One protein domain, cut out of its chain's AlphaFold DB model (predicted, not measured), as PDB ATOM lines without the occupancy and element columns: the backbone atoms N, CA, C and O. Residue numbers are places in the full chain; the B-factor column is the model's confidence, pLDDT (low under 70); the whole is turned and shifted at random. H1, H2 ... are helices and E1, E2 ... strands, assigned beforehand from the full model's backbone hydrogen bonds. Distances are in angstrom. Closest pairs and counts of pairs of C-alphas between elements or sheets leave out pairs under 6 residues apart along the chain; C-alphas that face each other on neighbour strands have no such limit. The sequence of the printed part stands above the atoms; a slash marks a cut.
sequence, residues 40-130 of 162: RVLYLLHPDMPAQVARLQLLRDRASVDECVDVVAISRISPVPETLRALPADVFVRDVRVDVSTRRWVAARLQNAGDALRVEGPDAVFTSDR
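AT A GLANCE: This is residues 40 to 130 of the 162 residues of an uncharacterized protein of Gemmatimonadaceae bacterium (UniProt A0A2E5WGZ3). A four-stranded sheet makes the middle, with helix H1 covering one face along E2 and E1, and helix H3 packed on the opposite face, mainly along E3. The hairpin of E3 and E4 forms one side of the sheet, while the short helix H2 only grazes the sheet near the end of E2. The printed part has 91 residues with three named helices and four named strands, in the order E1, H1, E2, H2, H3, E3, E4; the sheet runs E2, E1, E3, E4 and is mixed. The class is mixed, helices and strands, and the whole is compact, with a radius of gyration of the C-alphas of 12.4 A and a rounded outline of 33 by 30 by 24 A.

IN THESE COORDINATES: E1 is residues 40 to 45, 15.9 A long, starting with C-alpha 40 at (26.087, -25.968, 4.021). H1, residues 50 to 63, is the longest helix at 19.9 A, and E2, residues 69 to 75, is the longest strand at 19.4 A. H2 is residues 89 to 92, 4.8 A long. H3 is residues 100 to 109, 14.3 A long, with C-alpha 100 at (16.495, -36.702, 10.456). E3 is residues 116 to 120, 13.5 A long. E4 is residues 125 to 128, 10.7 A long, ending with C-alpha 128 at (20.248, -32.309, -6.984).

HOW THE PARTS SIT: E2 and E1 are parallel neighbours at 23 degrees, with N 41 and O 70 2.7 A apart, within hydrogen-bond range. E1, H1 and E2 form a strand-helix-strand unit, two parallel neighbour strands with a helix between, and its crossover is right-handed. E1 and E3 are antiparallel at 167 degrees, with N 42 and O 118 at 2.7 A. E3 and E4 are a hairpin, antiparallel at 165 degrees, with N 119 and O 126 at 2.8 A. H1 is on the sheet at a height of 9.6 A, over E2 and E1, and runs along the strands, at 9 degrees to E1 on the local plane; its closest C-alphas to E2 are those of Ala 63 and Val 69, 5.3 A apart. H3 is on the opposite face at a height of 9.7 A, over E3 and only just over E1, where 3 of its C-alphas fall; it stands at 6 degrees to E3 on the local plane. H2 and H3 are close but not clearly touching, the closest C-alphas being those of Phe 92 and Arg 103, 7.2 A apart. In H1 and H3 every O i to N i+4 pair is within hydrogen-bond range; H2 is too short for such a pair.

THE WHOLE: The C-alphas of Asp 48 and Asp 123, the two farthest apart, are 34.1 A from each other. The printed part has no cut. The link from E2 to H2, residues 76 to 88, is long, and within it residues 87 to 88 pair in parallel with residues 74 to 75 of E2. The mean pLDDT of the printed part is 81.6; it is under 70 at residues 62, 64 to 68, 113 and 121 to 130.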
ATOM      1  N   ARG A  40      25.398 -24.682   4.078       80.81
ATOM      2  CA  ARG A  40      26.087 -25.968   4.021       80.81
ATOM      3  C   ARG A  40      25.775 -26.707   2.734       80.81
ATOM      4  O   ARG A  40      24.624 -26.853   2.346       80.81
ATOM      5  N   VAL A  41      26.802 -27.269   2.117       81.12
ATOM      6  CA  VAL A  41      26.710 -28.150   0.960       81.12
ATOM      7  C   VAL A  41      27.158 -29.550   1.361       81.12
ATOM      8  O   VAL A  41      28.336 -29.808   1.594       81.12
ATOM      9  N   LEU A  42      26.209 -30.475   1.418       87.25
ATOM     10  CA  LEU A  42      26.457 -31.900   1.580       87.25
ATOM     11  C   LEU A  42      26.658 -32.531   0.206       87.25
ATOM     12  O   LEU A  42      25.775 -32.465  -0.652       87.25
ATOM     13  N   TYR A  43      27.797 -33.185   0.003       88.94
ATOM     14  CA  TYR A  43      28.120 -33.837  -1.261       88.94
ATOM     15  C   TYR A  43      28.419 -35.320  -1.047       88.94
ATOM     16  O   TYR A  43      29.437 -35.685  -0.464       88.94
ATOM     17  N   LEU A  44      27.512 -36.176  -1.519       90.81
ATOM     18  CA  LEU A  44      27.640 -37.627  -1.470       90.81
ATOM     19  C   LEU A  44      28.363 -38.118  -2.724       90.81
ATOM     20  O   LEU A  44      27.845 -37.960  -3.829       90.81
ATOM     21  N   LEU A  45      29.513 -38.765  -2.548       91.75
ATOM     22  CA  LEU A  45      30.348 -39.254  -3.641       91.75
ATOM     23  C   LEU A  45      30.834 -40.688  -3.433       91.75
ATOM     24  O   LEU A  45      30.859 -41.223  -2.326       91.75
ATOM     25  N   HIS A  46      31.278 -41.291  -4.524       92.69
ATOM     26  CA  HIS A  46      32.037 -42.523  -4.569       92.69
ATOM     27  C   HIS A  46      33.520 -42.178  -4.796       92.69
ATOM     28  O   HIS A  46      33.836 -41.555  -5.813       92.69
ATOM     29  N   PRO A  47      34.436 -42.551  -3.885       92.12
ATOM     30  CA  PRO A  47      35.829 -42.109  -3.954       92.12
ATOM     31  C   PRO A  47      36.574 -42.647  -5.182       92.12
ATOM     32  O   PRO A  47      37.415 -41.945  -5.734       92.12
ATOM     33  N   ASP A  48      36.204 -43.834  -5.665       92.50
ATOM     34  CA  ASP A  48      36.830 -44.438  -6.853       92.50
ATOM     35  C   ASP A  48      36.346 -43.839  -8.180       92.50
ATOM     36  O   ASP A  48      36.760 -44.290  -9.244       92.50
ATOM     37  N   MET A  49      35.450 -42.846  -8.148       87.88
ATOM     38  CA  MET A  49      34.921 -42.195  -9.345       87.88
ATOM     39  C   MET A  49      35.636 -40.852  -9.555       87.88
ATOM     40  O   MET A  49      35.253 -39.860  -8.922       87.88
ATOM     41  N   PRO A  50      36.619 -40.747 -10.479       87.56
ATOM     42  CA  PRO A  50      37.448 -39.546 -10.615       87.56
ATOM     43  C   PRO A  50      36.633 -38.286 -10.918       87.56
ATOM     44  O   PRO A  50      36.914 -37.217 -10.386       87.56
ATOM     45  N   ALA A  51      35.564 -38.419 -11.709       79.25
ATOM     46  CA  ALA A  51      34.658 -37.314 -12.020       79.25
ATOM     47  C   ALA A  51      33.938 -36.762 -10.774       79.25
ATOM     48  O   ALA A  51      33.685 -35.560 -10.685       79.25
ATOM     49  N   GLN A  52      33.610 -37.622  -9.804       84.50
ATOM     50  CA  GLN A  52      32.949 -37.202  -8.568       84.50
ATOM     51  C   GLN A  52      33.948 -36.552  -7.603       84.50
ATOM     52  O   GLN A  52      33.608 -35.560  -6.961       84.50
ATOM     53  N   VAL A  53      35.184 -37.058  -7.552       88.56
ATOM     54  CA  VAL A  53      36.287 -36.464  -6.778       88.56
ATOM     55  C   VAL A  53      36.684 -35.092  -7.329       88.56
ATOM     56  O   VAL A  53      36.825 -34.145  -6.559       88.56
ATOM     57  N   ALA A  54      36.800 -34.945  -8.650       80.00
ATOM     58  CA  ALA A  54      37.100 -33.660  -9.282       80.00
ATOM     59  C   ALA A  54      36.032 -32.604  -8.952       80.00
ATOM     60  O   ALA A  54      36.349 -31.460  -8.639       80.00
ATOM     61  N   ARG A  55      34.756 -33.003  -8.941       79.00
ATOM     62  CA  ARG A  55      33.647 -32.123  -8.552       79.00
ATOM     63  C   ARG A  55      33.693 -31.719  -7.082       79.00
ATOM     64  O   ARG A  55      33.390 -30.570  -6.782       79.00
ATOM     65  N   LEU A  56      34.106 -32.617  -6.185       84.44
ATOM     66  CA  LEU A  56      34.353 -32.266  -4.784       84.44
ATOM     67  C   LEU A  56      35.436 -31.185  -4.660       84.44
ATOM     68  O   LEU A  56      35.267 -30.259  -3.872       84.44
ATOM     69  N   GLN A  57      36.519 -31.277  -5.434       82.50
ATOM     70  CA  GLN A  57      37.556 -30.240  -5.414       82.50
ATOM     71  C   GLN A  57      37.016 -28.907  -5.933       82.50
ATOM     72  O   GLN A  57      37.136 -27.905  -5.245       82.50
ATOM     73  N   LEU A  58      36.276 -28.907  -7.046       76.31
ATOM     74  CA  LEU A  58      35.623 -27.690  -7.548       76.31
ATOM     75  C   LEU A  58      34.652 -27.063  -6.532       76.31
ATOM     76  O   LEU A  58      34.559 -25.839  -6.442       76.31
ATOM     77  N   LEU A  59      33.915 -27.888  -5.779       74.19
ATOM     78  CA  LEU A  59      33.040 -27.442  -4.692       74.19
ATOM     79  C   LEU A  59      33.837 -26.740  -3.590       74.19
ATOM     80  O   LEU A  59      33.464 -25.649  -3.167       74.19
ATOM     81  N   ARG A  60      34.945 -27.348  -3.162       80.94
ATOM     82  CA  ARG A  60      35.833 -26.804  -2.128       80.94
ATOM     83  C   ARG A  60      36.549 -25.539  -2.570       80.94
ATOM     84  O   ARG A  60      36.565 -24.578  -1.814       80.94
ATOM     85  N   ASP A  61      37.079 -25.516  -3.786       73.75
ATOM     86  CA  ASP A  61      37.775 -24.356  -4.339       73.75
ATOM     87  C   ASP A  61      36.840 -23.145  -4.380       73.75
ATOM     88  O   ASP A  61      37.222 -22.043  -4.000       73.75
ATOM     89  N   ARG A  62      35.577 -23.345  -4.764       68.00
ATOM     90  CA  ARG A  62      34.580 -22.268  -4.777       68.00
ATOM     91  C   ARG A  62      34.143 -21.853  -3.378       68.00
ATOM     92  O   ARG A  62      34.033 -20.661  -3.133       68.00
ATOM     93  N   ALA A  63      33.933 -22.808  -2.473       70.75
ATOM     94  CA  ALA A  63      33.623 -22.497  -1.080       70.75
ATOM     95  C   ALA A  63      34.780 -21.770  -0.375       70.75
ATOM     96  O   ALA A  63      34.543 -20.933   0.478       70.75
ATOM     97  N   SER A  64      36.035 -22.003  -0.774       69.19
ATOM     98  CA  SER A  64      37.187 -21.292  -0.200       69.19
ATOM     99  C   SER A  64      37.194 -19.785  -0.485       69.19
ATOM    100  O   SER A  64      37.870 -19.034   0.210       69.19
ATOM    101  N   VAL A  65      36.442 -19.344  -1.500       63.34
ATOM    102  CA  VAL A  65      36.275 -17.927  -1.856       63.34
ATOM    103  C   VAL A  65      35.132 -17.276  -1.064       63.34
ATOM    104  O   VAL A  65      35.079 -16.052  -0.981       63.34
ATOM    105  N   ASP A  66      34.233 -18.069  -0.473       59.69
ATOM    106  CA  ASP A  66      33.049 -17.600   0.248       59.69
ATOM    107  C   ASP A  66      33.007 -18.226   1.650       59.69
ATOM    108  O   ASP A  66      32.579 -19.366   1.835       59.69
ATOM    109  N   GLU A  67      33.451 -17.465   2.657       65.69
ATOM    110  CA  GLU A  67      33.536 -17.911   4.058       65.69
ATOM    111  C   GLU A  67      32.182 -18.367   4.637       65.69
ATOM    112  O   GLU A  67      32.136 -19.072   5.648       65.69
ATOM    113  N   CYS A  68      31.073 -18.011   3.985       69.75
ATOM    114  CA  CYS A  68      29.730 -18.408   4.383       69.75
ATOM    115  C   CYS A  68      29.324 -19.796   3.864       69.75
ATOM    116  O   CYS A  68      28.215 -20.236   4.170       69.75
ATOM    117  N   VAL A  69      30.172 -20.502   3.101       71.38
ATOM    118  CA  VAL A  69      29.855 -21.819   2.531       71.38
ATOM    119  C   VAL A  69      30.696 -22.932   3.164       71.38
ATOM    120  O   VAL A  69      31.909 -23.002   2.996       71.38
ATOM    121  N   ASP A  70      30.034 -23.874   3.833       80.38
ATOM    122  CA  ASP A  70      30.641 -25.089   4.392       80.38
ATOM    123  C   ASP A  70      30.397 -26.292   3.467       80.38
ATOM    124  O   ASP A  70      29.251 -26.607   3.149       80.38
ATOM    125  N   VAL A  71      31.449 -26.998   3.035       83.00
ATOM    126  CA  VAL A  71      31.329 -28.183   2.164       83.00
ATOM    127  C   VAL A  71      31.653 -29.450   2.944       83.00
ATOM    128  O   VAL A  71      32.815 -29.762   3.211       83.00
ATOM    129  N   VAL A  72      30.627 -30.259   3.198       89.88
ATOM    130  CA  VAL A  72      30.755 -31.553   3.872       89.88
ATOM    131  C   VAL A  72      30.703 -32.674   2.839       89.88
ATOM    132  O   VAL A  72      29.663 -32.986   2.253       89.88
ATOM    133  N   ALA A  73      31.851 -33.312   2.626       91.81
ATOM    134  CA  ALA A  73      31.962 -34.477   1.760       91.81
ATOM    135  C   ALA A  73      31.538 -35.748   2.506       91.81
ATOM    136  O   ALA A  73      31.997 -36.001   3.619       91.81
ATOM    137  N   ILE A  74      30.715 -36.576   1.866       93.94
ATOM    138  CA  ILE A  74      30.228 -37.848   2.398       93.94
ATOM    139  C   ILE A  74      30.628 -38.960   1.422       93.94
ATOM    140  O   ILE A  74      30.187 -38.990   0.274       93.94
ATOM    141  N   SER A  75      31.476 -39.881   1.867       94.69
ATOM    142  CA  SER A  75      31.951 -41.018   1.082       94.69
ATOM    143  C   SER A  75      31.013 -42.210   1.214       94.69
ATOM    144  O   SER A  75      30.701 -42.655   2.317       94.69
ATOM    145  N   ARG A  76      30.621 -42.781   0.074       93.56
ATOM    146  CA  ARG A  76      29.873 -44.046  -0.007       93.56
ATOM    147  C   ARG A  76      30.693 -45.257   0.429       93.56
ATOM    148  O   ARG A  76      30.116 -46.245   0.867       93.56
ATOM    149  N   ILE A  77      32.014 -45.189   0.278       91.81
ATOM    150  CA  ILE A  77      32.926 -46.271   0.648       91.81
ATOM    151  C   ILE A  77      33.544 -45.972   2.007       91.81
ATOM    152  O   ILE A  77      33.950 -44.840   2.287       91.81
ATOM    153  N   SER A  78      33.642 -47.028   2.808       88.69
ATOM    154  CA  SER A  78      34.457 -47.098   4.012       88.69
ATOM    155  C   SER A  78      35.450 -48.262   3.849       88.69
ATOM    156  O   SER A  78      35.021 -49.343   3.435       88.69
ATOM    157  N   PRO A  79      36.753 -48.080   4.131       89.31
ATOM    158  CA  PRO A  79      37.383 -46.866   4.658       89.31
ATOM    159  C   PRO A  79      37.466 -45.725   3.630       89.31
ATOM    160  O   PRO A  79      37.561 -45.954   2.426       89.31
ATOM    161  N   VAL A  80      37.434 -44.478   4.115       91.56
ATOM    162  CA  VAL A  80      37.580 -43.282   3.271       91.56
ATOM    163  C   VAL A  80      39.063 -43.040   2.974       91.56
ATOM    164  O   VAL A  80      39.856 -43.013   3.917       91.56
ATOM    165  N   PRO A  81      39.457 -42.801   1.711       90.19
ATOM    166  CA  PRO A  81      40.809 -42.350   1.395       90.19
ATOM    167  C   PRO A  81      41.166 -41.052   2.134       90.19
ATOM    168  O   PRO A  81      40.428 -40.066   2.058       90.19
ATOM    169  N   GLU A  82      42.322 -41.022   2.801       86.31
ATOM    170  CA  GLU A  82      42.764 -39.877   3.621       86.31
ATOM    171  C   GLU A  82      42.824 -38.560   2.832       86.31
ATOM    172  O   GLU A  82      42.523 -37.485   3.356       86.31
ATOM    173  N   THR A  83      43.136 -38.641   1.538       88.06
ATOM    174  CA  THR A  83      43.219 -37.492   0.626       88.06
ATOM    175  C   THR A  83      41.882 -36.784   0.412       88.06
ATOM    176  O   THR A  83      41.863 -35.607   0.052       88.06
ATOM    177  N   LEU A  84      40.752 -37.464   0.633       86.75
ATOM    178  CA  LEU A  84      39.432 -36.913   0.338       86.75
ATOM    179  C   LEU A  84      38.849 -36.081   1.470       86.75
ATOM    180  O   LEU A  84      37.979 -35.257   1.187       86.75
ATOM    181  N   ARG A  85      39.313 -36.245   2.717       89.25
ATOM    182  CA  ARG A  85      38.736 -35.573   3.900       89.25
ATOM    183  C   ARG A  85      37.200 -35.626   3.885       89.25
ATOM    184  O   ARG A  85      36.538 -34.592   3.846       89.25
ATOM    185  N   ALA A  86      36.638 -36.826   3.784       90.88
ATOM    186  CA  ALA A  86      35.196 -37.047   3.721       90.88
ATOM    187  C   ALA A  86      34.731 -37.903   4.900       90.88
ATOM    188  O   ALA A  86      35.484 -38.724   5.424       90.88
ATOM    189  N   LEU A  87      33.477 -37.723   5.299       93.38
ATOM    190  CA  LEU A  87      32.825 -38.559   6.294       93.38
ATOM    191  C   LEU A  87      32.345 -39.864   5.661       93.38
ATOM    192  O   LEU A  87      31.725 -39.819   4.598       93.38
ATOM    193  N   PRO A  88      32.555 -41.024   6.289       93.94
ATOM    194  CA  PRO A  88      31.965 -42.263   5.803       93.94
ATOM    195  C   PRO A  88      30.439 -42.232   6.006       93.94
ATOM    196  O   PRO A  88      29.933 -41.836   7.062       93.94
ATOM    197  N   ALA A  89      29.683 -42.590   4.965       92.62
ATOM    198  CA  ALA A  89      28.235 -42.399   4.940       92.62
ATOM    199  C   ALA A  89      27.489 -43.226   5.994       92.62
ATOM    200  O   ALA A  89      26.463 -42.781   6.502       92.62
ATOM    201  N   ASP A  90      28.000 -44.408   6.339       90.88
ATOM    202  CA  ASP A  90      27.462 -45.279   7.386       90.88
ATOM    203  C   ASP A  90      27.555 -44.644   8.781       90.88
ATOM    204  O   ASP A  90      26.639 -44.810   9.589       90.88
ATOM    205  N   VAL A  91      28.609 -43.865   9.046       90.44
ATOM    206  CA  VAL A  91      28.732 -43.054  10.265       90.44
ATOM    207  C   VAL A  91      27.791 -41.854  10.196       90.44
ATOM    208  O   VAL A  91      27.046 -41.604  11.144       90.44
ATOM    209  N   PHE A  92      27.750 -41.156   9.057       90.88
ATOM    210  CA  PHE A  92      26.915 -39.965   8.874       90.88
ATOM    211  C   PHE A  92      25.421 -40.241   9.119       90.88
ATOM    212  O   PHE A  92      24.756 -39.507   9.847       90.88
ATOM    213  N   VAL A  93      24.871 -41.332   8.570       91.56
ATOM    214  CA  VAL A  93      23.442 -41.676   8.743       91.56
ATOM    215  C   VAL A  93      23.085 -42.137  10.162       91.56
ATOM    216  O   VAL A  93      21.902 -42.209  10.510       91.56
ATOM    217  N   ARG A  94      24.077 -42.453  10.998       89.31
ATOM    218  CA  ARG A  94      23.885 -42.840  12.403       89.31
ATOM    219  C   ARG A  94      24.076 -41.673  13.372       89.31
ATOM    220  O   ARG A  94      23.646 -41.788  14.517       89.31
ATOM    221  N   ASP A  95      24.665 -40.565  12.928       87.50
ATOM    222  CA  ASP A  95      24.948 -39.413  13.782       87.50
ATOM    223  C   ASP A  95      23.662 -38.665  14.163       87.50
ATOM    224  O   ASP A  95      23.053 -37.969  13.356       87.50
ATOM    225  N   VAL A  96      23.240 -38.794  15.421       83.38
ATOM    226  CA  VAL A  96      22.014 -38.167  15.938       83.38
ATOM    227  C   VAL A  96      22.061 -36.639  15.954       83.38
ATOM    228  O   VAL A  96      21.011 -36.017  16.090       83.38
ATOM    229  N   ARG A  97      23.247 -36.036  15.802       84.25
ATOM    230  CA  ARG A  97      23.414 -34.580  15.686       84.25
ATOM    231  C   ARG A  97      22.960 -34.059  14.322       84.25
ATOM    232  O   ARG A  97      22.632 -32.884  14.204       84.25
ATOM    233  N   VAL A  98      22.916 -34.924  13.306       82.00
ATOM    234  CA  VAL A  98      22.405 -34.591  11.975       82.00
ATOM    235  C   VAL A  98      20.887 -34.722  11.958       82.00
ATOM    236  O   VAL A  98      20.325 -35.744  12.376       82.00
ATOM    237  N   ASP A  99      20.228 -33.708  11.398       82.69
ATOM    238  CA  ASP A  99      18.784 -33.708  11.198       82.69
ATOM    239  C   ASP A  99      18.285 -34.991  10.500       82.69
ATOM    240  O   ASP A  99      18.911 -35.558   9.596       82.69
ATOM    241  N   VAL A 100      17.112 -35.459  10.929       84.69
ATOM    242  CA  VAL A 100      16.495 -36.702  10.456       84.69
ATOM    243  C   VAL A 100      16.215 -36.651   8.955       84.69
ATOM    244  O   VAL A 100      16.390 -37.668   8.278       84.69
ATOM    245  N   SER A 101      15.794 -35.504   8.413       83.19
ATOM    246  CA  SER A 101      15.510 -35.377   6.980       83.19
ATOM    247  C   SER A 101      16.787 -35.528   6.151       83.19
ATOM    248  O   SER A 101      16.788 -36.230   5.138       83.19
ATOM    249  N   THR A 102      17.896 -34.970   6.633       84.94
ATOM    250  CA  THR A 102      19.212 -35.067   6.002       84.94
ATOM    251  C   THR A 102      19.761 -36.488   6.056       84.94
ATOM    252  O   THR A 102      20.204 -37.025   5.037       84.94
ATOM    253  N   ARG A 103      19.638 -37.169   7.199       89.38
ATOM    254  CA  ARG A 103      20.033 -38.583   7.311       89.38
ATOM    255  C   ARG A 103      19.219 -39.489   6.392       89.38
ATOM    256  O   ARG A 103      19.791 -40.338   5.709       89.38
ATOM    257  N   ARG A 104      17.900 -39.285   6.320       86.56
ATOM    258  CA  ARG A 104      17.018 -40.017   5.392       86.56
ATOM    259  C   ARG A 104      17.381 -39.748   3.935       86.56
ATOM    260  O   ARG A 104      17.403 -40.682   3.135       86.56
ATOM    261  N   TRP A 105      17.700 -38.499   3.600       86.00
ATOM    262  CA  TRP A 105      18.133 -38.110   2.261       86.00
ATOM    263  C   TRP A 105      19.398 -38.857   1.830       86.00
ATOM    264  O   TRP A 105      19.401 -39.424   0.733       86.00
ATOM    265  N   VAL A 106      20.424 -38.918   2.695       88.12
ATOM    266  CA  VAL A 106      21.663 -39.671   2.433       88.12
ATOM    267  C   VAL A 106      21.354 -41.160   2.298       88.12
ATOM    268  O   VAL A 106      21.715 -41.759   1.289       88.12
ATOM    269  N   ALA A 107      20.631 -41.747   3.258       90.81
ATOM    270  CA  ALA A 107      20.314 -43.175   3.266       90.81
ATOM    271  C   ALA A 107      19.574 -43.627   1.994       90.81
ATOM    272  O   ALA A 107      19.928 -44.648   1.407       90.81
ATOM    273  N   ALA A 108      18.603 -42.839   1.519       87.00
ATOM    274  CA  ALA A 108      17.888 -43.123   0.275       87.00
ATOM    275  C   ALA A 108      18.815 -43.116  -0.953       87.00
ATOM    276  O   ALA A 108      18.614 -43.872  -1.898       87.00
ATOM    277  N   ARG A 109      19.855 -42.275  -0.939       87.00
ATOM    278  CA  ARG A 109      20.784 -42.106  -2.065       87.00
ATOM    279  C   ARG A 109      21.941 -43.084  -2.046       87.00
ATOM    280  O   ARG A 109      22.572 -43.259  -3.089       87.00
ATOM    281  N   LEU A 110      22.185 -43.769  -0.929       88.62
ATOM    282  CA  LEU A 110      23.179 -44.841  -0.859       88.62
ATOM    283  C   LEU A 110      22.903 -45.979  -1.848       88.62
ATOM    284  O   LEU A 110      23.851 -46.573  -2.343       88.62
ATOM    285  N   GLN A 111      21.641 -46.186  -2.226       80.81
ATOM    286  CA  GLN A 111      21.230 -47.195  -3.209       80.81
ATOM    287  C   GLN A 111      21.502 -46.796  -4.675       80.81
ATOM    288  O   GLN A 111      21.381 -47.626  -5.571       80.81
ATOM    289  N   ASN A 112      21.884 -45.541  -4.941       78.94
ATOM    290  CA  ASN A 112      22.133 -45.025  -6.291       78.94
ATOM    291  C   ASN A 112      23.638 -44.949  -6.600       78.94
ATOM    292  O   ASN A 112      24.426 -44.590  -5.731       78.94
ATOM    293  N   ALA A 113      24.037 -45.191  -7.854       69.75
ATOM    294  CA  ALA A 113      25.447 -45.136  -8.282       69.75
ATOM    295  C   ALA A 113      25.988 -43.707  -8.542       69.75
ATOM    296  O   ALA A 113      27.198 -43.502  -8.646       69.75
ATOM    297  N   GLY A 114      25.104 -42.713  -8.667       76.06
ATOM    298  CA  GLY A 114      25.477 -41.317  -8.918       76.06
ATOM    299  C   GLY A 114      25.953 -40.580  -7.665       76.06
ATOM    300  O   GLY A 114      25.609 -40.949  -6.541       76.06
ATOM    301  N   ASP A 115      26.715 -39.506  -7.852       80.19
ATOM    302  CA  ASP A 115      26.876 -38.503  -6.804       80.19
ATOM    303  C   ASP A 115      25.565 -37.739  -6.593       80.19
ATOM    304  O   ASP A 115      24.692 -37.701  -7.464       80.19
ATOM    305  N   ALA A 116      25.425 -37.139  -5.420       82.50
ATOM    306  CA  ALA A 116      24.272 -36.323  -5.089       82.50
ATOM    307  C   ALA A 116      24.697 -35.140  -4.231       82.50
ATOM    308  O   ALA A 116      25.639 -35.235  -3.443       82.50
ATOM    309  N   LEU A 117      23.965 -34.042  -4.357       82.94
ATOM    310  CA  LEU A 117      24.245 -32.816  -3.632       82.94
ATOM    311  C   LEU A 117      22.989 -32.336  -2.908       82.94
ATOM    312  O   LEU A 117      21.884 -32.390  -3.454       82.94
ATOM    313  N   ARG A 118      23.165 -31.870  -1.674       79.50
ATOM    314  CA  ARG A 118      22.132 -31.218  -0.874       79.50
ATOM    315  C   ARG A 118      22.684 -29.933  -0.285       79.50
ATOM    316  O   ARG A 118      23.771 -29.941   0.273       79.50
ATOM    317  N   VAL A 119      21.945 -28.843  -0.433       77.12
ATOM    318  CA  VAL A 119      22.286 -27.537   0.133       77.12
ATOM    319  C   VAL A 119      21.330 -27.253   1.280       77.12
ATOM    320  O   VAL A 119      20.126 -27.442   1.130       77.12
ATOM    321  N   GLU A 120      21.863 -26.812   2.405       75.19
ATOM    322  CA  GLU A 120      21.136 -26.452   3.615       75.19
ATOM    323  C   GLU A 120      21.466 -24.994   3.935       75.19
ATOM    324  O   GLU A 120      22.627 -24.644   4.125       75.19
ATOM    325  N   GLY A 121      20.452 -24.136   3.952       69.88
ATOM    326  CA  GLY A 121      20.542 -22.766   4.445       69.88
ATOM    327  C   GLY A 121      19.611 -22.564   5.644       69.88
ATOM    328  O   GLY A 121      18.826 -23.461   5.959       69.88
ATOM    329  N   PRO A 122      19.661 -21.392   6.297       58.84
ATOM    330  CA  PRO A 122      18.815 -21.093   7.455       58.84
ATOM    331  C   PRO A 122      17.311 -21.240   7.166       58.84
ATOM    332  O   PRO A 122      16.581 -21.703   8.037       58.84
ATOM    333  N   ASP A 123      16.872 -20.948   5.934       56.16
ATOM    334  CA  ASP A 123      15.446 -20.921   5.568       56.16
ATOM    335  C   ASP A 123      15.048 -21.923   4.468       56.16
ATOM    336  O   ASP A 123      13.879 -21.989   4.082       56.16
ATOM    337  N   ALA A 124      15.990 -22.700   3.921       60.91
ATOM    338  CA  ALA A 124      15.712 -23.557   2.769       60.91
ATOM    339  C   ALA A 124      16.647 -24.766   2.648       60.91
ATOM    340  O   ALA A 124      17.811 -24.734   3.050       60.91
ATOM    341  N   VAL A 125      16.137 -25.830   2.024       61.25
ATOM    342  CA  VAL A 125      16.890 -27.045   1.699       61.25
ATOM    343  C   VAL A 125      16.687 -27.386   0.227       61.25
ATOM    344  O   VAL A 125      15.553 -27.518  -0.225       61.25
ATOM    345  N   PHE A 126      17.781 -27.599  -0.504       63.81
ATOM    346  CA  PHE A 126      17.771 -27.916  -1.937       63.81
ATOM    347  C   PHE A 126      18.500 -29.224  -2.212       63.81
ATOM    348  O   PHE A 126      19.435 -29.579  -1.498       63.81
ATOM    349  N   THR A 127      18.107 -29.953  -3.260       62.50
ATOM    350  CA  THR A 127      18.769 -31.215  -3.623       62.50
ATOM    351  C   THR A 127      18.914 -31.365  -5.133       62.50
ATOM    352  O   THR A 127      18.044 -30.924  -5.879       62.50
ATOM    353  N   SER A 128      20.010 -31.983  -5.577       65.56
ATOM    354  CA  SER A 128      20.248 -32.309  -6.984       65.56
ATOM    355  C   SER A 128      20.862 -33.698  -7.135       65.56
ATOM    356  O   SER A 128      21.741 -34.099  -6.366       65.56
ATOM    357  N   ASP A 129      20.394 -34.426  -8.146       60.50
ATOM    358  CA  ASP A 129      20.837 -35.775  -8.513       60.50
ATOM    359  C   ASP A 129      21.191 -35.898 -10.010       60.50
ATOM    360  O   ASP A 129      21.148 -36.984 -10.591       60.50
ATOM    361  N   ARG A 130      21.540 -34.768 -10.644       57.38
ATOM    362  CA  ARG A 130      21.729 -34.600 -12.099       57.38
ATOM    363  C   ARG A 130      20.467 -34.805 -12.958       57.38
ATOM    364  O   ARG A 130      20.541 -34.528 -14.151       57.38
TER     365      ARG A 130